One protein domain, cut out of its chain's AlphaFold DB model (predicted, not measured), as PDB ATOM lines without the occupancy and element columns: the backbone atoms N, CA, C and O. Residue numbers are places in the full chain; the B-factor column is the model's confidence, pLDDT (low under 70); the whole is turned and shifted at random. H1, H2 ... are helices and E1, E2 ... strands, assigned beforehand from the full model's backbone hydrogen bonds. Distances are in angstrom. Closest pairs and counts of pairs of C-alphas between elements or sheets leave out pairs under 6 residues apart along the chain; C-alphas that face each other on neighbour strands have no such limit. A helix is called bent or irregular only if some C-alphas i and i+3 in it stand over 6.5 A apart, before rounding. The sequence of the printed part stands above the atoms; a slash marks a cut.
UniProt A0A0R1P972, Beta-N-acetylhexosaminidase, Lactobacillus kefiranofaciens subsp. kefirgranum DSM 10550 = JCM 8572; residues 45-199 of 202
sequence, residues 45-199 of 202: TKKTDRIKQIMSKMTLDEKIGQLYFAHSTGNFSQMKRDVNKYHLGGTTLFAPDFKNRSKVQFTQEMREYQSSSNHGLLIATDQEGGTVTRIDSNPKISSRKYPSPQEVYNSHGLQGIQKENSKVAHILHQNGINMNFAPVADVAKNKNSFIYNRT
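AT A GLANCE: This is residues 45 to 199 of the 202 residues of the protein "Beta-N-acetylhexosaminidase" of Lactobacillus kefiranofaciens subsp. kefirgranum DSM 10550 = JCM 8572 (UniProt A0A0R1P972). A tiny sheet of three short parallel strands, E1, E2 and E3, sits near the middle, with two helices side by side, H3 and H5, each reaching it with a few residues. Past the E3 edge of the sheet runs the long kinked helix H6, between two long unnamed stretches, residues 125 to 148 and 175 to 199; residues 45 to 53 of H1 stick out from the body. The 155 printed residues hold six named helices and three named strands, in the order H1, H2, E1, H3, E2, H4, H5, E3, H6; the class is mostly helix. The whole is only just compact, close to loose, with a radius of gyration of the C-alphas of 17.6 A and spans of 50 by 41 by 29 A.

IN THESE COORDINATES: Look first at the sheet: E1 is residues 69 to 71, E2 residues 90 to 92 and E3 residues 122 to 124, beginning at C-alpha 122 at (31.280, -28.204, 9.507). H3, residues 76 to 85, is 14.1 A long; H5, residues 103 to 115, is 18.5 A. H2 is residues 60 to 65, and H4 residues 95 to 98. Find C-alpha 45 at (20.879, -6.739, 3.711); from there H1 runs 15.5 A to residue 55. H6, residues 149 to 174, is 21.8 A from end to end and closes at C-alpha 174 at (37.575, -26.499, 22.599); it is irregular, with C-alphas 155 and 158 9.8 A apart, and has a kink of 132 degrees near residue 156.

HOW THE PARTS SIT: In the sheet, E1 and E2 are parallel at 29 degrees, with N 92 and O 70 2.8 A apart, within hydrogen-bond range. E2 and E3 are parallel at 10 degrees, with N 91 and O 122 at 2.8 A. E1, H3, E2 and E2, H4 H5, E3 are strand-helix-strand units, two parallel neighbour strands with helix between, each with a right-handed crossover. H3 only grazes the sheet with residues 79 to 83, and H5 with 110 to 114. H3 and H5 touch, at a shallow tilt of 14 degrees, the same way; their closest C-alphas, Lys 80 and Tyr 113, are 5.5 A apart. H4 is close to H5 but not clearly touching, Phe 98 and Phe 106 having their closest C-alphas, 7.3 A apart. H2 and H3 are near each other, with 6 pairs of C-alphas within 10 A. H1 is close to H2 but not clearly touching, about perpendicular at 79 degrees; their closest C-alphas, Met 55 and Lys 63, are 7.4 A apart. H6 is not on the sheet and is only just apart from H5, 8.4 A at the closest. Every O i to N i+4 pair is within hydrogen-bond range in H2 and H5, but 6 of 7 in H1, 4 of 6 in H3 and 20 of 22 in H6; H4 is too short for such a pair.

THE WHOLE: The two C-alphas farthest apart are those of Lys 57 and Lys 191, 50.7 A. The printed part has no cut, and E3 to H6 is a long link of 24 residues. Confidence is low at residues 45 to 47, under 70, against a mean pLDDT of 96.0 for the printed part.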
ATOM      1  N   THR A  45      20.006  -6.568   4.888       56.19
ATOM      2  CA  THR A  45      20.879  -6.739   3.711       56.19
ATOM      3  C   THR A  45      22.252  -7.362   4.020       56.19
ATOM      4  O   THR A  45      22.523  -8.488   3.602       56.19
ATOM      5  N   LYS A  46      23.090  -6.705   4.838       61.94
ATOM      6  CA  LYS A  46      24.558  -6.924   4.884       61.94
ATOM      7  C   LYS A  46      25.054  -8.378   5.068       61.94
ATOM      8  O   LYS A  46      26.126  -8.702   4.563       61.94
ATOM      9  N   LYS A  47      24.330  -9.265   5.774       64.19
ATOM     10  CA  LYS A  47      24.720 -10.694   5.899       64.19
ATOM     11  C   LYS A  47      24.322 -11.511   4.663       64.19
ATOM     12  O   LYS A  47      25.130 -12.299   4.179       64.19
ATOM     13  N   THR A  48      23.112 -11.303   4.150       70.38
ATOM     14  CA  THR A  48      22.595 -11.960   2.938       70.38
ATOM     15  C   THR A  48      23.467 -11.631   1.729       70.38
ATOM     16  O   THR A  48      23.800 -12.520   0.948       70.38
ATOM     17  N   ASP A  49      23.903 -10.374   1.619       86.25
ATOM     18  CA  ASP A  49      24.752  -9.914   0.519       86.25
ATOM     19  C   ASP A  49      26.129 -10.599   0.541       86.25
ATOM     20  O   ASP A  49      26.595 -11.054  -0.499       86.25
ATOM     21  N   ARG A  50      26.744 -10.779   1.725       91.00
ATOM     22  CA  ARG A  50      28.019 -11.510   1.860       91.00
ATOM     23  C   ARG A  50      27.901 -12.971   1.422       91.00
ATOM     24  O   ARG A  50      28.801 -13.466   0.753       91.00
ATOM     25  N   ILE A  51      26.821 -13.668   1.786       92.19
ATOM     26  CA  ILE A  51      26.625 -15.068   1.367       92.19
ATOM     27  C   ILE A  51      26.434 -15.147  -0.152       92.19
ATOM     28  O   ILE A  51      27.097 -15.951  -0.802       92.19
ATOM     29  N   LYS A  52      25.634 -14.246  -0.742       94.19
ATOM     30  CA  LYS A  52      25.501 -14.133  -2.204       94.19
ATOM     31  C   LYS A  52      26.847 -13.878  -2.894       94.19
ATOM     32  O   LYS A  52      27.125 -14.529  -3.890       94.19
ATOM     33  N   GLN A  53      27.690 -12.997  -2.348       93.81
ATOM     34  CA  GLN A  53      29.031 -12.684  -2.873       93.81
ATOM     35  C   GLN A  53      30.037 -13.842  -2.779       93.81
ATOM     36  O   GLN A  53      31.012 -13.855  -3.532       93.81
ATOM     37  N   ILE A  54      29.840 -14.785  -1.852       93.56
ATOM     38  CA  ILE A  54      30.617 -16.031  -1.791       93.56
ATOM     39  C   ILE A  54      30.074 -16.995  -2.852       93.56
ATOM     40  O   ILE A  54      30.807 -17.393  -3.752       93.56
ATOM     41  N   MET A  55      28.767 -17.275  -2.833       95.38
ATOM     42  CA  MET A  55      28.122 -18.203  -3.774       95.38
ATOM     43  C   MET A  55      28.256 -17.787  -5.248       95.38
ATOM     44  O   MET A  55      28.318 -18.652  -6.120       95.38
ATOM     45  N   SER A  56      28.336 -16.486  -5.548       96.44
ATOM     46  CA  SER A  56      28.564 -15.980  -6.909       96.44
ATOM     47  C   SER A  56      29.996 -16.177  -7.413       96.44
ATOM     48  O   SER A  56      30.232 -16.002  -8.602       96.44
ATOM     49  N   LYS A  57      30.951 -16.490  -6.528       96.38
ATOM     50  CA  LYS A  57      32.358 -16.764  -6.870       96.38
ATOM     51  C   LYS A  57      32.686 -18.254  -6.924       96.38
ATOM     52  O   LYS A  57      33.664 -18.615  -7.562       96.38
ATOM     53  N   MET A  58      31.882 -19.088  -6.266       97.88
ATOM     54  CA  MET A  58      32.043 -20.542  -6.280       97.88
ATOM     55  C   MET A  58      31.808 -21.115  -7.683       97.88
ATOM     56  O   MET A  58      30.926 -20.630  -8.402       97.88
ATOM     57  N   THR A  59      32.493 -22.200  -8.036       98.25
ATOM     58  CA  THR A  59      32.181 -23.027  -9.218       98.25
ATOM     59  C   THR A  59      30.834 -23.760  -9.056       98.25
ATOM     60  O   THR A  59      30.074 -23.497  -8.115       98.25
ATOM     61  N   LEU A  60      30.462 -24.641  -9.995       98.25
ATOM     62  CA  LEU A  60      29.347 -25.572  -9.777       98.25
ATOM     63  C   LEU A  60      29.756 -26.677  -8.788       98.25
ATOM     64  O   LEU A  60      29.012 -26.956  -7.851       98.25
ATOM     65  N   ASP A  61      30.961 -27.223  -8.938       98.25
ATOM     66  CA  ASP A  61      31.474 -28.322  -8.115       98.25
ATOM     67  C   ASP A  61      31.675 -27.904  -6.654       98.25
ATOM     68  O   ASP A  61      31.304 -28.644  -5.749       98.25
ATOM     69  N   GLU A  62      32.146 -26.677  -6.397       98.38
ATOM     70  CA  GLU A  62      32.204 -26.106  -5.043       98.38
ATOM     71  C   GLU A  62      30.803 -25.974  -4.423       98.38
ATOM     72  O   GLU A  62      30.619 -26.246  -3.237       98.38
ATOM     73  N   LYS A  63      29.781 -25.593  -5.208       98.25
ATOM     74  CA  LYS A  63      28.392 -25.511  -4.714       98.25
ATOM     75  C   LYS A  63      27.818 -26.886  -4.398       98.25
ATOM     76  O   LYS A  63      27.102 -27.011  -3.411       98.25
ATOM     77  N   ILE A  64      28.126 -27.888  -5.219       98.25
ATOM     78  CA  ILE A  64      27.719 -29.279  -4.999       98.25
ATOM     79  C   ILE A  64      28.427 -29.834  -3.755       98.25
ATOM     80  O   ILE A  64      27.759 -30.361  -2.872       98.25
ATOM     81  N   GLY A  65      29.742 -29.636  -3.625       98.38
ATOM     82  CA  GLY A  65      30.541 -30.066  -2.471       98.38
ATOM     83  C   GLY A  65      30.024 -29.538  -1.131       98.38
ATOM     84  O   GLY A  65      29.920 -30.293  -0.163       98.38
ATOM     85  N   GLN A  66      29.580 -28.277  -1.089       98.31
ATOM     86  CA  GLN A  66      28.976 -27.678   0.109       98.31
ATOM     87  C   GLN A  66      27.618 -28.287   0.519       98.31
ATOM     88  O   GLN A  66      27.158 -28.019   1.629       98.31
ATOM     89  N   LEU A  67      26.985 -29.121  -0.318       98.06
ATOM     90  CA  LEU A  67      25.807 -29.918   0.060       98.06
ATOM     91  C   LEU A  67      26.178 -31.255   0.726       98.06
ATOM     92  O   LEU A  67      25.321 -31.872   1.358       98.06
ATOM     93  N   TYR A  68      27.428 -31.714   0.594       98.12
ATOM     94  CA  TYR A  68      27.867 -33.008   1.113       98.12
ATOM     95  C   TYR A  68      28.464 -32.922   2.518       98.12
ATOM     96  O   TYR A  68      29.289 -32.062   2.840       98.12
ATOM     97  N   PHE A  69      28.070 -33.900   3.333       97.31
ATOM     98  CA  PHE A  69      28.575 -34.143   4.677       97.31
ATOM     99  C   PHE A  69      29.167 -35.558   4.709       97.31
ATOM    100  O   PHE A  69      28.429 -36.541   4.633       97.31
ATOM    101  N   ALA A  70      30.494 -35.680   4.728       97.81
ATOM    102  CA  ALA A  70      31.157 -36.977   4.584       97.81
ATOM    103  C   ALA A  70      31.296 -37.725   5.920       97.81
ATOM    104  O   ALA A  70      31.563 -37.129   6.958       97.81
ATOM    105  N   HIS A  71      31.180 -39.051   5.895       96.94
ATOM    106  CA  HIS A  71      31.516 -39.917   7.029       96.94
ATOM    107  C   HIS A  71      33.044 -40.077   7.102       96.94
ATOM    108  O   HIS A  71      33.653 -40.589   6.161       96.94
ATOM    109  N   SER A  72      33.675 -39.661   8.205       97.38
ATOM    110  CA  SER A  72      35.100 -39.915   8.425       97.38
ATOM    111  C   SER A  72      35.363 -41.347   8.891       97.38
ATOM    112  O   SER A  72      34.788 -41.835   9.859       97.38
ATOM    113  N   THR A  73      36.283 -42.029   8.212       96.75
ATOM    114  CA  THR A  73      36.694 -43.408   8.522       96.75
ATOM    115  C   THR A  73      37.781 -43.481   9.604       96.75
ATOM    116  O   THR A  73      38.379 -44.534   9.817       96.75
ATOM    117  N   GLY A  74      38.110 -42.358  10.254       96.62
ATOM    118  CA  GLY A  74      39.277 -42.215  11.128       96.62
ATOM    119  C   GLY A  74      40.615 -42.066  10.394       96.62
ATOM    120  O   GLY A  74      41.623 -41.767  11.040       96.62
ATOM    121  N   ASN A  75      40.656 -42.237   9.066       98.00
ATOM    122  CA  ASN A  75      41.855 -42.023   8.254       98.00
ATOM    123  C   ASN A  75      42.043 -40.527   7.952       98.00
ATOM    124  O   ASN A  75      41.538 -40.010   6.953       98.00
ATOM    125  N   PHE A  76      42.813 -39.856   8.813       98.12
ATOM    126  CA  PHE A  76      43.118 -38.426   8.722       98.12
ATOM    127  C   PHE A  76      43.594 -37.992   7.328       98.12
ATOM    128  O   PHE A  76      43.026 -37.080   6.726       98.12
ATOM    129  N   SER A  77      44.606 -38.671   6.784       98.38
ATOM    130  CA  SER A  77      45.213 -38.316   5.498       98.38
ATOM    131  C   SER A  77      44.256 -38.492   4.317       98.38
ATOM    132  O   SER A  77      44.417 -37.808   3.310       98.38
ATOM    133  N   GLN A  78      43.272 -39.391   4.422       98.50
ATOM    134  CA  GLN A  78      42.211 -39.531   3.428       98.50
ATOM    135  C   GLN A  78      41.172 -38.413   3.575       98.50
ATOM    136  O   GLN A  78      40.969 -37.661   2.627       98.50
ATOM    137  N   MET A  79      40.597 -38.230   4.769       98.50
ATOM    138  CA  MET A  79      39.563 -37.214   5.007       98.50
ATOM    139  C   MET A  79      40.068 -35.791   4.711       98.50
ATOM    140  O   MET A  79      39.371 -35.012   4.066       98.50
ATOM    141  N   LYS A  80      41.319 -35.465   5.066       98.56
ATOM    142  CA  LYS A  80      41.946 -34.178   4.721       98.56
ATOM    143  C   LYS A  80      42.000 -33.936   3.204       98.56
ATOM    144  O   LYS A  80      41.743 -32.819   2.756       98.56
ATOM    145  N   ARG A  81      42.313 -34.969   2.405       98.56
ATOM    146  CA  ARG A  81      42.286 -34.877   0.934       98.56
ATOM    147  C   ARG A  81      40.866 -34.711   0.410       98.56
ATOM    148  O   ARG A  81      40.656 -33.880  -0.463       98.56
ATOM    149  N   ASP A  82      39.913 -35.471   0.939       98.50
ATOM    150  CA  ASP A  82      38.529 -35.471   0.454       98.50
ATOM    151  C   ASP A  82      37.811 -34.144   0.746       98.50
ATOM    152  O   ASP A  82      37.120 -33.629  -0.133       98.50
ATOM    153  N   VAL A  83      38.058 -33.531   1.913       98.69
ATOM    154  CA  VAL A  83      37.612 -32.162   2.246       98.69
ATOM    155  C   VAL A  83      38.030 -31.155   1.176       98.69
ATOM    156  O   VAL A  83      37.204 -30.360   0.730       98.69
ATOM    157  N   ASN A  84      39.294 -31.202   0.748       98.38
ATOM    158  CA  ASN A  84      39.820 -30.277  -0.250       98.38
ATOM    159  C   ASN A  84      39.328 -30.614  -1.667       98.38
ATOM    160  O   ASN A  84      38.797 -29.745  -2.356       98.38
ATOM    161  N   LYS A  85      39.463 -31.883  -2.073       98.25
ATOM    162  CA  LYS A  85      39.177 -32.379  -3.428       98.25
ATOM    163  C   LYS A  85      37.699 -32.275  -3.807       98.25
ATOM    164  O   LYS A  85      37.397 -32.022  -4.967       98.25
ATOM    165  N   TYR A  86      36.794 -32.509  -2.857       98.38
ATOM    166  CA  TYR A  86      35.345 -32.493  -3.093       98.38
ATOM    167  C   TYR A  86      34.653 -31.277  -2.462       98.38
ATOM    168  O   TYR A  86      33.431 -31.267  -2.353       98.38
ATOM    169  N   HIS A  87      35.423 -30.266  -2.036       98.38
ATOM    170  CA  HIS A  87      34.929 -28.993  -1.496       98.38
ATOM    171  C   HIS A  87      33.845 -29.153  -0.410       98.38
ATOM    172  O   HIS A  87      32.832 -28.447  -0.422       98.38
ATOM    173  N   LEU A  88      34.035 -30.115   0.500       98.62
ATOM    174  CA  LEU A  88      32.981 -30.603   1.397       98.62
ATOM    175  C   LEU A  88      32.405 -29.507   2.305       98.62
ATOM    176  O   LEU A  88      33.142 -28.721   2.903       98.62
ATOM    177  N   GLY A  89      31.079 -29.507   2.465       98.56
ATOM    178  CA  GLY A  89      30.378 -28.672   3.446       98.56
ATOM    179  C   GLY A  89      30.625 -29.129   4.885       98.56
ATOM    180  O   GLY A  89      30.739 -28.301   5.794       98.56
ATOM    181  N   GLY A  90      30.777 -30.439   5.099       98.69
ATOM    182  CA  GLY A  90      31.094 -30.985   6.413       98.69
ATOM    183  C   GLY A  90      31.686 -32.392   6.435       98.69
ATOM    184  O   GLY A  90      31.741 -33.096   5.425       98.69
ATOM    185  N   THR A  91      32.126 -32.796   7.625       98.75
ATOM    186  CA  THR A  91      32.600 -34.144   7.946       98.75
ATOM    187  C   THR A  91      32.114 -34.576   9.331       98.75
ATOM    188  O   THR A  91      32.167 -33.801  10.292       98.75
ATOM    189  N   THR A  92      31.606 -35.805   9.434       98.62
ATOM    190  CA  THR A  92      31.121 -36.406  10.682       98.62
ATOM    191  C   THR A  92      32.184 -37.331  11.252       98.62
ATOM    192  O   THR A  92      32.597 -38.291  10.598       98.62
ATOM    193  N   LEU A  93      32.593 -37.052  12.487       98.50
ATOM    194  CA  LEU A  93      33.561 -37.834  13.244       98.50
ATOM    195  C   LEU A  93      32.866 -38.947  14.031       98.50
ATOM    196  O   LEU A  93      31.930 -38.685  14.793       98.50
ATOM    197  N   PHE A  94      33.389 -40.164  13.921       95.75
ATOM    198  CA  PHE A  94      32.937 -41.339  14.666       95.75
ATOM    199  C   PHE A  94      34.064 -41.879  15.562       95.75
ATOM    200  O   PHE A  94      35.159 -41.327  15.619       95.75
ATOM    201  N   ALA A  95      33.822 -42.974  16.292       92.38
ATOM    202  CA  ALA A  95      34.817 -43.574  17.194       92.38
ATOM    203  C   ALA A  95      36.236 -43.781  16.582       92.38
ATOM    204  O   ALA A  95      37.218 -43.567  17.304       92.38
ATOM    205  N   PRO A  96      36.408 -44.127  15.284       95.50
ATOM    206  CA  PRO A  96      37.729 -44.200  14.649       95.50
ATOM    207  C   PRO A  96      38.526 -42.881  14.637       95.50
ATOM    208  O   PRO A  96      39.756 -42.926  14.676       95.50
ATOM    209  N   ASP A  97      37.865 -41.719  14.620       97.56
ATOM    210  CA  ASP A  97      38.502 -40.391  14.633       97.56
ATOM    211  C   ASP A  97      39.043 -39.994  16.007       97.56
ATOM    212  O   ASP A  97      39.983 -39.211  16.108       97.56
ATOM    213  N   PHE A  98      38.490 -40.552  17.083       96.69
ATOM    214  CA  PHE A  98      38.978 -40.315  18.443       96.69
ATOM    215  C   PHE A  98      40.061 -41.323  18.844       96.69
ATOM    216  O   PHE A  98      40.928 -41.009  19.664       96.69
ATOM    217  N   LYS A  99      40.051 -42.529  18.257       94.75
ATOM    218  CA  LYS A  99      40.948 -43.641  18.607       94.75
ATOM    219  C   LYS A  99      42.437 -43.279  18.475       94.75
ATOM    220  O   LYS A  99      42.847 -42.569  17.560       94.75
ATOM    221  N   ASN A 100      43.238 -43.809  19.406       94.44
ATOM    222  CA  ASN A 100      44.711 -43.781  19.492       94.44
ATOM    223  C   ASN A 100      45.420 -42.406  19.527       94.44
ATOM    224  O   ASN A 100      46.628 -42.367  19.748       94.44
ATOM    225  N   ARG A 101      44.701 -41.289  19.398       96.19
ATOM    226  CA  ARG A 101      45.272 -39.931  19.366       96.19
ATOM    227  C   ARG A 101      45.617 -39.372  20.746       96.19
ATOM    228  O   ARG A 101      45.011 -39.732  21.759       96.19
ATOM    229  N   SER A 102      46.557 -38.429  20.779       97.94
ATOM    230  CA  SER A 102      46.667 -37.455  21.875       97.94
ATOM    231  C   SER A 102      45.695 -36.288  21.648       97.94
ATOM    232  O   SER A 102      45.275 -36.040  20.518       97.94
ATOM    233  N   LYS A 103      45.357 -35.519  22.693       97.44
ATOM    234  CA  LYS A 103      44.541 -34.301  22.528       97.44
ATOM    235  C   LYS A 103      45.201 -33.273  21.605       97.44
ATOM    236  O   LYS A 103      44.525 -32.676  20.773       97.44
ATOM    237  N   VAL A 104      46.522 -33.106  21.710       98.31
ATOM    238  CA  VAL A 104      47.299 -32.218  20.829       98.31
ATOM    239  C   VAL A 104      47.118 -32.644  19.372       98.31
ATOM    240  O   VAL A 104      46.671 -31.833  18.567       98.31
ATOM    241  N   GLN A 105      47.347 -33.927  19.069       98.44
ATOM    242  CA  GLN A 105      47.157 -34.493  17.733       98.44
ATOM    243  C   GLN A 105      45.720 -34.298  17.230       98.44
ATOM    244  O   GLN A 105      45.536 -33.754  16.150       98.44
ATOM    245  N   PHE A 106      44.703 -34.661  18.018       98.56
ATOM    246  CA  PHE A 106      43.302 -34.504  17.610       98.56
ATOM    247  C   PHE A 106      42.969 -33.045  17.247       98.56
ATOM    248  O   PHE A 106      42.444 -32.775  16.171       98.56
ATOM    249  N   THR A 107      43.349 -32.078  18.091       98.44
ATOM    250  CA  THR A 107      43.111 -30.652  17.792       98.44
ATOM    251  C   THR A 107      43.962 -30.105  16.641       98.44
ATOM    252  O   THR A 107      43.635 -29.045  16.108       98.44
ATOM    253  N   GLN A 108      45.053 -30.776  16.267       98.69
ATOM    254  CA  GLN A 108      45.827 -30.455  15.069       98.69
ATOM    255  C   GLN A 108      45.126 -31.003  13.818       98.69
ATOM    256  O   GLN A 108      44.913 -30.250  12.873       98.69
ATOM    257  N   GLU A 109      44.658 -32.255  13.852       98.62
ATOM    258  CA  GLU A 109      43.872 -32.858  12.768       98.62
ATOM    259  C   GLU A 109      42.616 -32.020  12.454       98.62
ATOM    260  O   GLU A 109      42.368 -31.705  11.291       98.62
ATOM    261  N   MET A 110      41.888 -31.536  13.472       98.69
ATOM    262  CA  MET A 110      40.726 -30.650  13.264       98.69
ATOM    263  C   MET A 110      41.097 -29.293  12.643       98.69
ATOM    264  O   MET A 110      40.342 -28.750  11.833       98.69
ATOM    265  N   ARG A 111      42.264 -28.732  12.992       98.69
ATOM    266  CA  ARG A 111      42.773 -27.489  12.384       98.69
ATOM    267  C   ARG A 111      43.170 -27.695  10.926       98.69
ATOM    268  O   ARG A 111      42.907 -26.821  10.104       98.69
ATOM    269  N   GLU A 112      43.740 -28.849  10.598       98.69
ATOM    270  CA  GLU A 112      44.110 -29.200   9.228       98.69
ATOM    271  C   GLU A 112      42.910 -29.579   8.353       98.69
ATOM    272  O   GLU A 112      42.939 -29.314   7.152       98.69
ATOM    273  N   TYR A 113      41.829 -30.114   8.926       98.62
ATOM    274  CA  TYR A 113      40.541 -30.222   8.234       98.62
ATOM    275  C   TYR A 113      39.969 -28.835   7.897       98.62
ATOM    276  O   TYR A 113      39.575 -28.605   6.756       98.62
ATOM    277  N   GLN A 114      39.983 -27.879   8.839       98.44
ATOM    278  CA  GLN A 114      39.522 -26.507   8.570       98.44
ATOM    279  C   GLN A 114      40.360 -25.797   7.499       98.44
ATOM    280  O   GLN A 114      39.792 -25.211   6.582       98.44
ATOM    281  N   SER A 115      41.695 -25.867   7.569       98.31
ATOM    282  CA  SER A 115      42.567 -25.209   6.582       98.31
ATOM    283  C   SER A 115      42.557 -25.865   5.197       98.31
ATOM    284  O   SER A 115      43.048 -25.265   4.245       98.31
ATOM    285  N   SER A 116      41.975 -27.062   5.068       98.00
ATOM    286  CA  SER A 116      41.799 -27.751   3.784       98.00
ATOM    287  C   SER A 116      40.506 -27.361   3.048       98.00
ATOM    288  O   SER A 116      40.365 -27.715   1.878       98.00
ATOM    289  N   SER A 117      39.577 -26.630   3.688       97.81
ATOM    290  CA  SER A 117      38.338 -26.142   3.058       97.81
ATOM    291  C   SER A 117      38.418 -24.662   2.669       97.81
ATOM    292  O   SER A 117      38.604 -23.788   3.518       97.81
ATOM    293  N   ASN A 118      38.145 -24.365   1.395       94.69
ATOM    294  CA  ASN A 118      38.088 -23.003   0.843       94.69
ATOM    295  C   ASN A 118      36.976 -22.127   1.456       94.69
ATOM    296  O   ASN A 118      36.979 -20.905   1.279       94.69
ATOM    297  N   HIS A 119      35.981 -22.730   2.114       94.19
ATOM    298  CA  HIS A 119      34.772 -22.043   2.593       94.19
ATOM    299  C   HIS A 119      34.523 -22.239   4.100       94.19
ATOM    300  O   HIS A 119      33.542 -21.723   4.640       94.19
ATOM    301  N   GLY A 120      35.444 -22.925   4.790       95.88
ATOM    302  CA  GLY A 120      35.243 -23.467   6.135       95.88
ATOM    303  C   GLY A 120      34.561 -24.837   6.098       95.88
ATOM    304  O   GLY A 120      33.973 -25.224   5.089       95.88
ATOM    305  N   LEU A 121      34.678 -25.598   7.185       98.62
ATOM    306  CA  LEU A 121      34.124 -26.949   7.287       98.62
ATOM    307  C   LEU A 121      33.223 -27.078   8.520       98.62
ATOM    308  O   LEU A 121      33.589 -26.636   9.615       98.62
ATOM    309  N   LEU A 122      32.068 -27.723   8.372       98.81
ATOM    310  CA  LEU A 122      31.280 -28.204   9.507       98.81
ATOM    311  C   LEU A 122      31.867 -29.536   9.993       98.81
ATOM    312  O   LEU A 122      31.768 -30.554   9.320       98.81
ATOM    313  N   ILE A 123      32.505 -29.521  11.157       98.88
ATOM    314  CA  ILE A 123      33.063 -30.704  11.815       98.88
ATOM    315  C   ILE A 123      32.056 -31.121  12.887       98.88
ATOM    316  O   ILE A 123      31.930 -30.435  13.907       98.88
ATOM    317  N   ALA A 124      31.327 -32.210  12.635       98.75
ATOM    318  CA  ALA A 124      30.252 -32.704  13.495       98.75
ATOM    319  C   ALA A 124      30.580 -34.045  14.163       98.75
ATOM    320  O   ALA A 124      31.487 -34.767  13.755       98.75
ATOM    321  N   THR A 125      29.805 -34.393  15.187       98.56
ATOM    322  CA  THR A 125      29.773 -35.722  15.810       98.56
ATOM    323  C   THR A 125      28.433 -35.912  16.538       98.56
ATOM    324  O   THR A 125      27.689 -34.942  16.706       98.56
ATOM    325  N   ASP A 126      28.135 -37.131  16.990       97.81
ATOM    326  CA  ASP A 126      26.919 -37.458  17.753       97.81
ATOM    327  C   ASP A 126      27.227 -37.477  19.266       97.81
ATOM    328  O   ASP A 126      27.404 -38.534  19.873       97.81
ATOM    329  N   GLN A 127      27.361 -36.308  19.897       98.19
ATOM    330  CA  GLN A 127      27.576 -36.209  21.346       98.19
ATOM    331  C   GLN A 127      26.265 -35.813  22.041       98.19
ATOM    332  O   GLN A 127      26.093 -34.672  22.473       98.19
ATOM    333  N   GLU A 128      25.339 -36.768  22.128       97.81
ATOM    334  CA  GLU A 128      24.028 -36.610  22.776       97.81
ATOM    335  C   GLU A 128      24.110 -36.804  24.295       97.81
ATOM    336  O   GLU A 128      23.499 -36.052  25.050       97.81
ATOM    337  N   GLY A 129      24.874 -37.811  24.734       97.31
ATOM    338  CA  GLY A 129      24.904 -38.285  26.119       97.31
ATOM    339  C   GLY A 129      24.448 -39.741  26.260       97.31
ATOM    340  O   GLY A 129      23.860 -40.327  25.349       97.31
ATOM    341  N   GLY A 130      24.735 -40.352  27.412       96.31
ATOM    342  CA  GLY A 130      24.318 -41.718  27.732       96.31
ATOM    343  C   GLY A 130      24.881 -42.762  26.763       96.31
ATOM    344  O   GLY A 130      26.063 -43.088  26.812       96.31
ATOM    345  N   THR A 131      24.023 -43.312  25.899       95.19
ATOM    346  CA  THR A 131      24.390 -44.368  24.932       95.19
ATOM    347  C   THR A 131      24.948 -43.832  23.611       95.19
ATOM    348  O   THR A 131      25.585 -44.587  22.875       95.19
ATOM    349  N   VAL A 132      24.747 -42.546  23.301       96.94
ATOM    350  CA  VAL A 132      25.263 -41.914  22.080       96.94
ATOM    351  C   VAL A 132      26.264 -40.832  22.455       96.94
ATOM    352  O   VAL A 132      25.962 -39.652  22.639       96.94
ATOM    353  N   THR A 133      27.496 -41.302  22.613       95.88
ATOM    354  CA  THR A 133      28.677 -40.500  22.908       95.88
ATOM    355  C   THR A 133      29.834 -40.929  21.996       95.88
ATOM    356  O   THR A 133      29.777 -41.978  21.336       95.88
ATOM    357  N   ARG A 134      30.847 -40.066  21.846       96.06
ATOM    358  CA  ARG A 134      31.921 -40.207  20.846       96.06
ATOM    359  C   ARG A 134      33.278 -39.749  21.389       96.06
ATOM    360  O   ARG A 134      34.239 -40.515  21.331       96.06
ATOM    361  N   ILE A 135      33.369 -38.543  21.957       95.56
ATOM    362  CA  ILE A 135      34.646 -37.922  22.375       95.56
ATOM    363  C   ILE A 135      35.297 -38.590  23.603       95.56
ATOM    364  O   ILE A 135      36.510 -38.525  23.793       95.56
ATOM    365  N   ASP A 136      34.491 -39.260  24.419       93.50
ATOM    366  CA  ASP A 136      34.847 -40.067  25.591       93.50
ATOM    367  C   ASP A 136      35.309 -41.493  25.248       93.50
ATOM    368  O   ASP A 136      35.854 -42.181  26.111       93.50
ATOM    369  N   SER A 137      35.205 -41.915  23.980       94.06
ATOM    370  CA  SER A 137      35.852 -43.150  23.501       94.06
ATOM    371  C   SER A 137      37.389 -43.088  23.562       94.06
ATOM    372  O   SER A 137      38.055 -44.121  23.479       94.06
ATOM    373  N   ASN A 138      37.965 -41.894  23.763       96.19
ATOM    374  CA  ASN A 138      39.373 -41.708  24.092       96.19
ATOM    375  C   ASN A 138      39.543 -40.796  25.330       96.19
ATOM    376  O   ASN A 138      39.457 -39.567  25.208       96.19
ATOM    377  N   PRO A 139      39.894 -41.349  26.511       95.00
ATOM    378  CA  PRO A 139      40.070 -40.562  27.732       95.00
ATOM    379  C   PRO A 139      41.238 -39.563  27.666       95.00
ATOM    380  O   PRO A 139      41.288 -38.644  28.481       95.00
ATOM    381  N   LYS A 140      42.150 -39.684  26.685       96.44
ATOM    382  CA  LYS A 140      43.203 -38.684  26.424       96.44
ATOM    383  C   LYS A 140      42.650 -37.387  25.823       96.44
ATOM    384  O   LYS A 140      43.329 -36.368  25.902       96.44
ATOM    385  N   ILE A 141      41.460 -37.419  25.212       96.44
ATOM    386  CA  ILE A 141      40.764 -36.251  24.642       96.44
ATOM    387  C   ILE A 141      39.706 -35.750  25.634       96.44
ATOM    388  O   ILE A 141      39.678 -34.560  25.968       96.44
ATOM    389  N   SER A 142      38.870 -36.662  26.147       94.94
ATOM    390  CA  SER A 142      37.879 -36.372  27.184       94.94
ATOM    391  C   SER A 142      37.703 -37.554  28.141       94.94
ATOM    392  O   SER A 142      37.131 -38.575  27.785       94.94
ATOM    393  N   SER A 143      38.144 -37.403  29.390       94.38
ATOM    394  CA  SER A 143      37.874 -38.353  30.484       94.38
ATOM    395  C   SER A 143      36.493 -38.162  31.131       94.38
ATOM    396  O   SER A 143      36.145 -38.846  32.097       94.38
ATOM    397  N   ARG A 144      35.698 -37.210  30.629       96.06
ATOM    398  CA  ARG A 144      34.386 -36.863  31.173       96.06
ATOM    399  C   ARG A 144      33.352 -37.958  30.880       96.06
ATOM    400  O   ARG A 144      33.258 -38.434  29.757       96.06
ATOM    401  N   LYS A 145      32.491 -38.254  31.861       94.69
ATOM    402  CA  LYS A 145      31.211 -38.949  31.642       94.69
ATOM    403  C   LYS A 145      30.101 -37.972  31.245       94.69
ATOM    404  O   LYS A 145      29.998 -36.876  31.807       94.69
ATOM    405  N   TYR A 146      29.291 -38.390  30.276       97.25
ATOM    406  CA  TYR A 146      28.177 -37.636  29.708       97.25
ATOM    407  C   TYR A 146      26.874 -38.365  30.077       97.25
ATOM    408  O   TYR A 146      26.650 -39.452  29.543       97.25
ATOM    409  N   PRO A 147      26.062 -37.833  31.009       97.25
ATOM    410  CA  PRO A 147      24.797 -38.462  31.398       97.25
ATOM    411  C   PRO A 147      23.830 -38.547  30.209       97.25
ATOM    412  O   PRO A 147      23.995 -37.828  29.220       97.25
ATOM    413  N   SER A 148      22.832 -39.424  30.284       97.19
ATOM    414  CA  SER A 148      21.779 -39.492  29.268       97.19
ATOM    415  C   SER A 148      20.875 -38.252  29.325       97.19
ATOM    416  O   SER A 148      20.735 -37.629  30.385       97.19
ATOM    417  N   PRO A 149      20.203 -37.888  28.219       97.00
ATOM    418  CA  PRO A 149      19.237 -36.796  28.251       97.00
ATOM    419  C   PRO A 149      18.081 -37.053  29.239       97.00
ATOM    420  O   PRO A 149      17.642 -36.116  29.904       97.00
ATOM    421  N   GLN A 150      17.666 -38.312  29.437       96.12
ATOM    422  CA  GLN A 150      16.684 -38.696  30.464       96.12
ATOM    423  C   GLN A 150      17.205 -38.447  31.889       96.12
ATOM    424  O   GLN A 150      16.506 -37.852  32.704       96.12
ATOM    425  N   GLU A 151      18.448 -38.844  32.201       96.69
ATOM    426  CA  GLU A 151      19.069 -38.623  33.519       96.69
ATOM    427  C   GLU A 151      19.134 -37.128  33.865       96.69
ATOM    428  O   GLU A 151      18.816 -36.721  34.987       96.69
ATOM    429  N   VAL A 152      19.508 -36.292  32.891       97.44
ATOM    430  CA  VAL A 152      19.595 -34.834  33.060       97.44
ATOM    431  C   VAL A 152      18.212 -34.206  33.221       97.44
ATOM    432  O   VAL A 152      18.033 -33.352  34.092       97.44
ATOM    433  N   TYR A 153      17.235 -34.620  32.411       96.69
ATOM    434  CA  TYR A 153      15.876 -34.089  32.481       96.69
ATOM    435  C   TYR A 153      15.180 -34.483  33.790       96.69
ATOM    436  O   TYR A 153      14.673 -33.611  34.492       96.69
ATOM    437  N   ASN A 154      15.246 -35.752  34.190       95.38
ATOM    438  CA  ASN A 154      14.624 -36.226  35.429       95.38
ATOM    439  C   ASN A 154      15.294 -35.653  36.693       95.38
ATOM    440  O   ASN A 154      14.636 -35.509  37.722       95.38
ATOM    441  N   SER A 155      16.572 -35.257  36.619       96.44
ATOM    442  CA  SER A 155      17.264 -34.581  37.729       96.44
ATOM    443  C   SER A 155      17.007 -33.069  37.788       96.44
ATOM    444  O   SER A 155      16.952 -32.490  38.875       96.44
ATOM    445  N   HIS A 156      16.955 -32.392  36.633       96.94
ATOM    446  CA  HIS A 156      17.150 -30.933  36.529       96.94
ATOM    447  C   HIS A 156      16.278 -30.235  35.456       96.94
ATOM    448  O   HIS A 156      16.429 -29.031  35.216       96.94
ATOM    449  N   GLY A 157      15.381 -30.963  34.789       95.69
ATOM    450  CA  GLY A 157      14.472 -30.468  33.752       95.69
ATOM    451  C   GLY A 157      15.166 -29.815  32.549       95.69
ATOM    452  O   GLY A 157      16.358 -29.998  32.291       95.69
ATOM    453  N   LEU A 158      14.416 -28.981  31.817       95.94
ATOM    454  CA  LEU A 158      14.927 -28.252  30.646       95.94
ATOM    455  C   LEU A 158      16.104 -27.313  30.972       95.94
ATOM    456  O   LEU A 158      16.970 -27.109  30.122       95.94
ATOM    457  N   GLN A 159      16.181 -26.772  32.194       97.31
ATOM    458  CA  GLN A 159      17.329 -25.962  32.624       97.31
ATOM    459  C   GLN A 159      18.601 -26.813  32.758       97.31
ATOM    460  O   GLN A 159      19.680 -26.385  32.343       97.31
ATOM    461  N   GLY A 160      18.471 -28.044  33.265       97.56
ATOM    462  CA  GLY A 160      19.525 -29.055  33.243       97.56
ATOM    463  C   GLY A 160      20.006 -29.356  31.830       97.56
ATOM    464  O   GLY A 160      21.199 -29.239  31.557       97.56
ATOM    465  N   ILE A 161      19.075 -29.658  30.920       97.31
ATOM    466  CA  ILE A 161      19.360 -29.935  29.503       97.31
ATOM    467  C   ILE A 161      20.100 -28.764  28.842       97.31
ATOM    468  O   ILE A 161      21.110 -28.970  28.171       97.31
ATOM    469  N   GLN A 162      19.652 -27.522  29.058       97.69
ATOM    470  CA  GLN A 162      20.307 -26.336  28.502       97.69
ATOM    471  C   GLN A 162      21.738 -26.165  29.043       97.69
ATOM    472  O   GLN A 162      22.661 -25.877  28.276       97.69
ATOM    473  N   LYS A 163      21.936 -26.360  30.353       98.50
ATOM    474  CA  LYS A 163      23.239 -26.256  31.028       98.50
ATOM    475  C   LYS A 163      24.209 -27.348  30.571       98.50
ATOM    476  O   LYS A 163      25.378 -27.056  30.317       98.50
ATOM    477  N   GLU A 164      23.727 -28.579  30.431       98.06
ATOM    478  CA  GLU A 164      24.517 -29.711  29.953       98.06
ATOM    479  C   GLU A 164      24.898 -29.537  28.479       98.06
ATOM    480  O   GLU A 164      26.085 -29.548  28.166       98.06
ATOM    481  N   ASN A 165      23.944 -29.251  27.589       97.75
ATOM    482  CA  ASN A 165      24.235 -29.044  26.165       97.75
ATOM    483  C   ASN A 165      25.192 -27.865  25.927       97.75
ATOM    484  O   ASN A 165      26.078 -27.954  25.079       97.75
ATOM    485  N   SER A 166      25.096 -26.797  26.728       98.44
ATOM    486  CA  SER A 166      26.060 -25.682  26.693       98.44
ATOM    487  C   SER A 166      27.476 -26.124  27.087       98.44
ATOM    488  O   SER A 166      28.458 -25.709  26.470       98.44
ATOM    489  N   LYS A 167      27.596 -27.002  28.092       98.50
ATOM    490  CA  LYS A 167      28.872 -27.582  28.535       98.50
ATOM    491  C   LYS A 167      29.448 -28.556  27.503       98.50
ATOM    492  O   LYS A 167      30.649 -28.505  27.243       98.50
ATOM    493  N   VAL A 168      28.614 -29.396  26.886       98.50
ATOM    494  CA  VAL A 168      29.010 -30.293  25.787       98.50
ATOM    495  C   VAL A 168      29.510 -29.481  24.594       98.50
ATOM    496  O   VAL A 168      30.635 -29.697  24.153       98.50
ATOM    497  N   ALA A 169      28.743 -28.487  24.133       98.50
ATOM    498  CA  ALA A 169      29.130 -27.618  23.023       98.50
ATOM    499  C   ALA A 169      30.464 -26.893  23.282       98.50
ATOM    500  O   ALA A 169      31.308 -26.822  22.391       98.50
ATOM    501  N   HIS A 170      30.701 -26.419  24.512       98.44
ATOM    502  CA  HIS A 170      31.981 -25.813  24.883       98.44
ATOM    503  C   HIS A 170      33.149 -26.813  24.802       98.44
ATOM    504  O   HIS A 170      34.200 -26.478  24.257       98.44
ATOM    505  N   ILE A 171      32.970 -28.048  25.287       98.19
ATOM    506  CA  ILE A 171      33.997 -29.102  25.215       98.19
ATOM    507  C   ILE A 171      34.281 -29.501  23.760       98.19
ATOM    508  O   ILE A 171      35.446 -29.638  23.389       98.19
ATOM    509  N   LEU A 172      33.253 -29.659  22.922       98.62
ATOM    510  CA  LEU A 172      33.413 -29.955  21.493       98.62
ATOM    511  C   LEU A 172      34.198 -28.839  20.785       98.62
ATOM    512  O   LEU A 172      35.232 -29.108  20.168       98.62
ATOM    513  N   HIS A 173      33.785 -27.583  20.979       98.56
ATOM    514  CA  HIS A 173      34.417 -26.412  20.372       98.56
ATOM    515  C   HIS A 173      35.879 -26.238  20.814       98.56
ATOM    516  O   HIS A 173      36.747 -25.966  19.986       98.56
ATOM    517  N   GLN A 174      36.193 -26.476  22.095       97.94
ATOM    518  CA  GLN A 174      37.575 -26.499  22.599       97.94
ATOM    519  C   GLN A 174      38.466 -27.558  21.924       97.94
ATOM    520  O   GLN A 174      39.688 -27.415  21.937       97.94
ATOM    521  N   ASN A 175      37.885 -28.620  21.356       98.12
ATOM    522  CA  ASN A 175      38.619 -29.658  20.632       98.12
ATOM    523  C   ASN A 175      38.576 -29.480  19.097       98.12
ATOM    524  O   ASN A 175      39.154 -30.295  18.384       98.12
ATOM    525  N   GLY A 176      37.942 -28.417  18.584       98.38
ATOM    526  CA  GLY A 176      37.840 -28.112  17.148       98.38
ATOM    527  C   GLY A 176      36.585 -28.648  16.445       98.38
ATOM    528  O   GLY A 176      36.423 -28.420  15.249       98.38
ATOM    529  N   ILE A 177      35.685 -29.316  17.172       98.75
ATOM    530  CA  ILE A 177      34.388 -29.782  16.663       98.75
ATOM    531  C   ILE A 177      33.393 -28.620  16.786       98.75
ATOM    532  O   ILE A 177      33.152 -28.130  17.889       98.75
ATOM    533  N   ASN A 178      32.838 -28.147  15.669       98.62
ATOM    534  CA  ASN A 178      32.019 -26.926  15.624       98.62
ATOM    535  C   ASN A 178      30.514 -27.182  15.418       98.62
ATOM    536  O   ASN A 178      29.729 -26.233  15.439       98.62
ATOM    537  N   MET A 179      30.110 -28.445  15.273       98.56
ATOM    538  CA  MET A 179      28.721 -28.882  15.152       98.56
ATOM    539  C   MET A 179      28.478 -30.137  16.010       98.56
ATOM    540  O   MET A 179      29.390 -30.919  16.265       98.56
ATOM    541  N   ASN A 180      27.247 -30.335  16.478       98.56
ATOM    542  CA  ASN A 180      26.825 -31.527  17.219       98.56
ATOM    543  C   ASN A 180      25.445 -31.941  16.703       98.56
ATOM    544  O   ASN A 180      24.583 -31.071  16.557       98.56
ATOM    545  N   PHE A 181      25.214 -33.226  16.450       98.06
ATOM    546  CA  PHE A 181      23.898 -33.732  16.037       98.06
ATOM    547  C   PHE A 181      23.009 -34.034  17.258       98.06
ATOM    548  O   PHE A 181      22.472 -35.123  17.415       98.06
ATOM    549  N   ALA A 182      22.882 -33.043  18.143       96.75
ATOM    550  CA  ALA A 182      22.119 -33.110  19.386       96.75
ATOM    551  C   ALA A 182      21.535 -31.720  19.736       96.75
ATOM    552  O   ALA A 182      22.115 -30.704  19.338       96.75
ATOM    553  N   PRO A 183      20.437 -31.631  20.512       96.19
ATOM    554  CA  PRO A 183      19.723 -32.730  21.167       96.19
ATOM    555  C   PRO A 183      18.833 -33.547  20.221       96.19
ATOM    556  O   PRO A 183      18.367 -33.048  19.200       96.19
ATOM    557  N   VAL A 184      18.535 -34.782  20.629       96.38
ATOM    558  CA  VAL A 184      17.388 -35.545  20.119       96.38
ATOM    559  C   VAL A 184      16.098 -34.854  20.570       96.38
ATOM    560  O   VAL A 184      15.967 -34.478  21.734       96.38
ATOM    561  N   ALA A 185      15.157 -34.681  19.642       93.88
ATOM    562  CA  ALA A 185      13.852 -34.054  19.882       93.88
ATOM    563  C   ALA A 185      12.671 -35.035  19.727       93.88
ATOM    564  O   ALA A 185      11.512 -34.623  19.779       93.88
ATOM    565  N   ASP A 186      12.961 -36.322  19.523       95.12
ATOM    566  CA  ASP A 186      11.962 -37.380  19.404       95.12
ATOM    567  C   ASP A 186      11.230 -37.633  20.731       95.12
ATOM    568  O   ASP A 186      11.802 -37.522  21.818       95.12
ATOM    569  N   VAL A 187       9.964 -38.048  20.634       92.75
ATOM    570  CA  VAL A 187       9.135 -38.473  21.771       92.75
ATOM    571  C   VAL A 187       8.805 -39.952  21.605       92.75
ATOM    572  O   VAL A 187       8.188 -40.348  20.616       92.75
ATOM    573  N   ALA A 188       9.204 -40.782  22.570       92.75
ATOM    574  CA  ALA A 188       9.055 -42.230  22.495       92.75
ATOM    575  C   ALA A 188       8.432 -42.799  23.770       92.75
ATOM    576  O   ALA A 188       9.081 -42.898  24.803       92.75
ATOM    577  N   LYS A 189       7.177 -43.248  23.668       90.19
ATOM    578  CA  LYS A 189       6.438 -43.867  24.785       90.19
ATOM    579  C   LYS A 189       6.687 -45.371  24.923       90.19
ATOM    580  O   LYS A 189       6.480 -45.945  25.986       90.19
ATOM    581  N   ASN A 190       7.137 -46.020  23.849       94.31
ATOM    582  CA  ASN A 190       7.509 -47.430  23.857       94.31
ATOM    583  C   ASN A 190       8.962 -47.590  24.328       94.31
ATOM    584  O   ASN A 190       9.882 -47.203  23.605       94.31
ATOM    585  N   LYS A 191       9.160 -48.217  25.494       93.44
ATOM    586  CA  LYS A 191      10.487 -48.485  26.082       93.44
ATOM    587  C   LYS A 191      11.374 -49.395  25.224       93.44
ATOM    588  O   LYS A 191      12.591 -49.333  25.336       93.44
ATOM    589  N   ASN A 192      10.773 -50.175  24.324       95.62
ATOM    590  CA  ASN A 192      11.483 -51.044  23.382       95.62
ATOM    591  C   ASN A 192      11.887 -50.315  22.083       95.62
ATOM    592  O   ASN A 192      12.416 -50.941  21.167       95.62
ATOM    593  N   SER A 193      11.618 -49.009  21.958       95.25
ATOM    594  CA  SER A 193      12.057 -48.214  20.807       95.25
ATOM    595  C   SER A 193      13.546 -47.873  20.905       95.25
ATOM    596  O   SER A 193      14.009 -47.409  21.947       95.25
ATOM    597  N   PHE A 194      14.284 -48.007  19.798       95.19
ATOM    598  CA  PHE A 194      15.729 -47.732  19.726       95.19
ATOM    599  C   PHE A 194      16.119 -46.297  20.135       95.19
ATOM    600  O   PHE A 194      17.276 -46.038  20.466       95.19
ATOM    601  N   ILE A 195      15.168 -45.358  20.091       96.00
ATOM    602  CA  ILE A 195      15.369 -43.952  20.459       96.00
ATOM    603  C   ILE A 195      15.065 -43.669  21.942       96.00
ATOM    604  O   ILE A 195      15.488 -42.628  22.431       96.00
ATOM    605  N   TYR A 196      14.373 -44.560  22.676       95.44
ATOM    606  CA  TYR A 196      13.797 -44.260  24.004       95.44
ATOM    607  C   TYR A 196      14.820 -43.628  24.960       95.44
ATOM    608  O   TYR A 196      14.644 -42.482  25.377       95.44
ATOM    609  N   ASN A 197      15.942 -44.324  25.182       94.44
ATOM    610  CA  ASN A 197      17.039 -43.926  26.077       94.44
ATOM    611  C   ASN A 197      17.804 -42.651  25.642       94.44
ATOM    612  O   ASN A 197      18.735 -42.230  26.331       94.44
ATOM    613  N   ARG A 198      17.468 -42.067  24.484       96.25
ATOM    614  CA  ARG A 198      18.060 -40.838  23.921       96.25
ATOM    615  C   ARG A 198      17.107 -39.633  23.999       96.25
ATOM    616  O   ARG A 198      17.545 -38.504  23.807       96.25
ATOM    617  N   THR A 199      15.821 -39.856  24.287       95.50
ATOM    618  CA  THR A 199      14.812 -38.794  24.474       95.50
ATOM    619  C   THR A 199      14.938 -38.107  25.845       95.50
ATOM    620  O   THR A 199      15.768 -38.495  26.662       95.50
TER     621      THR A 199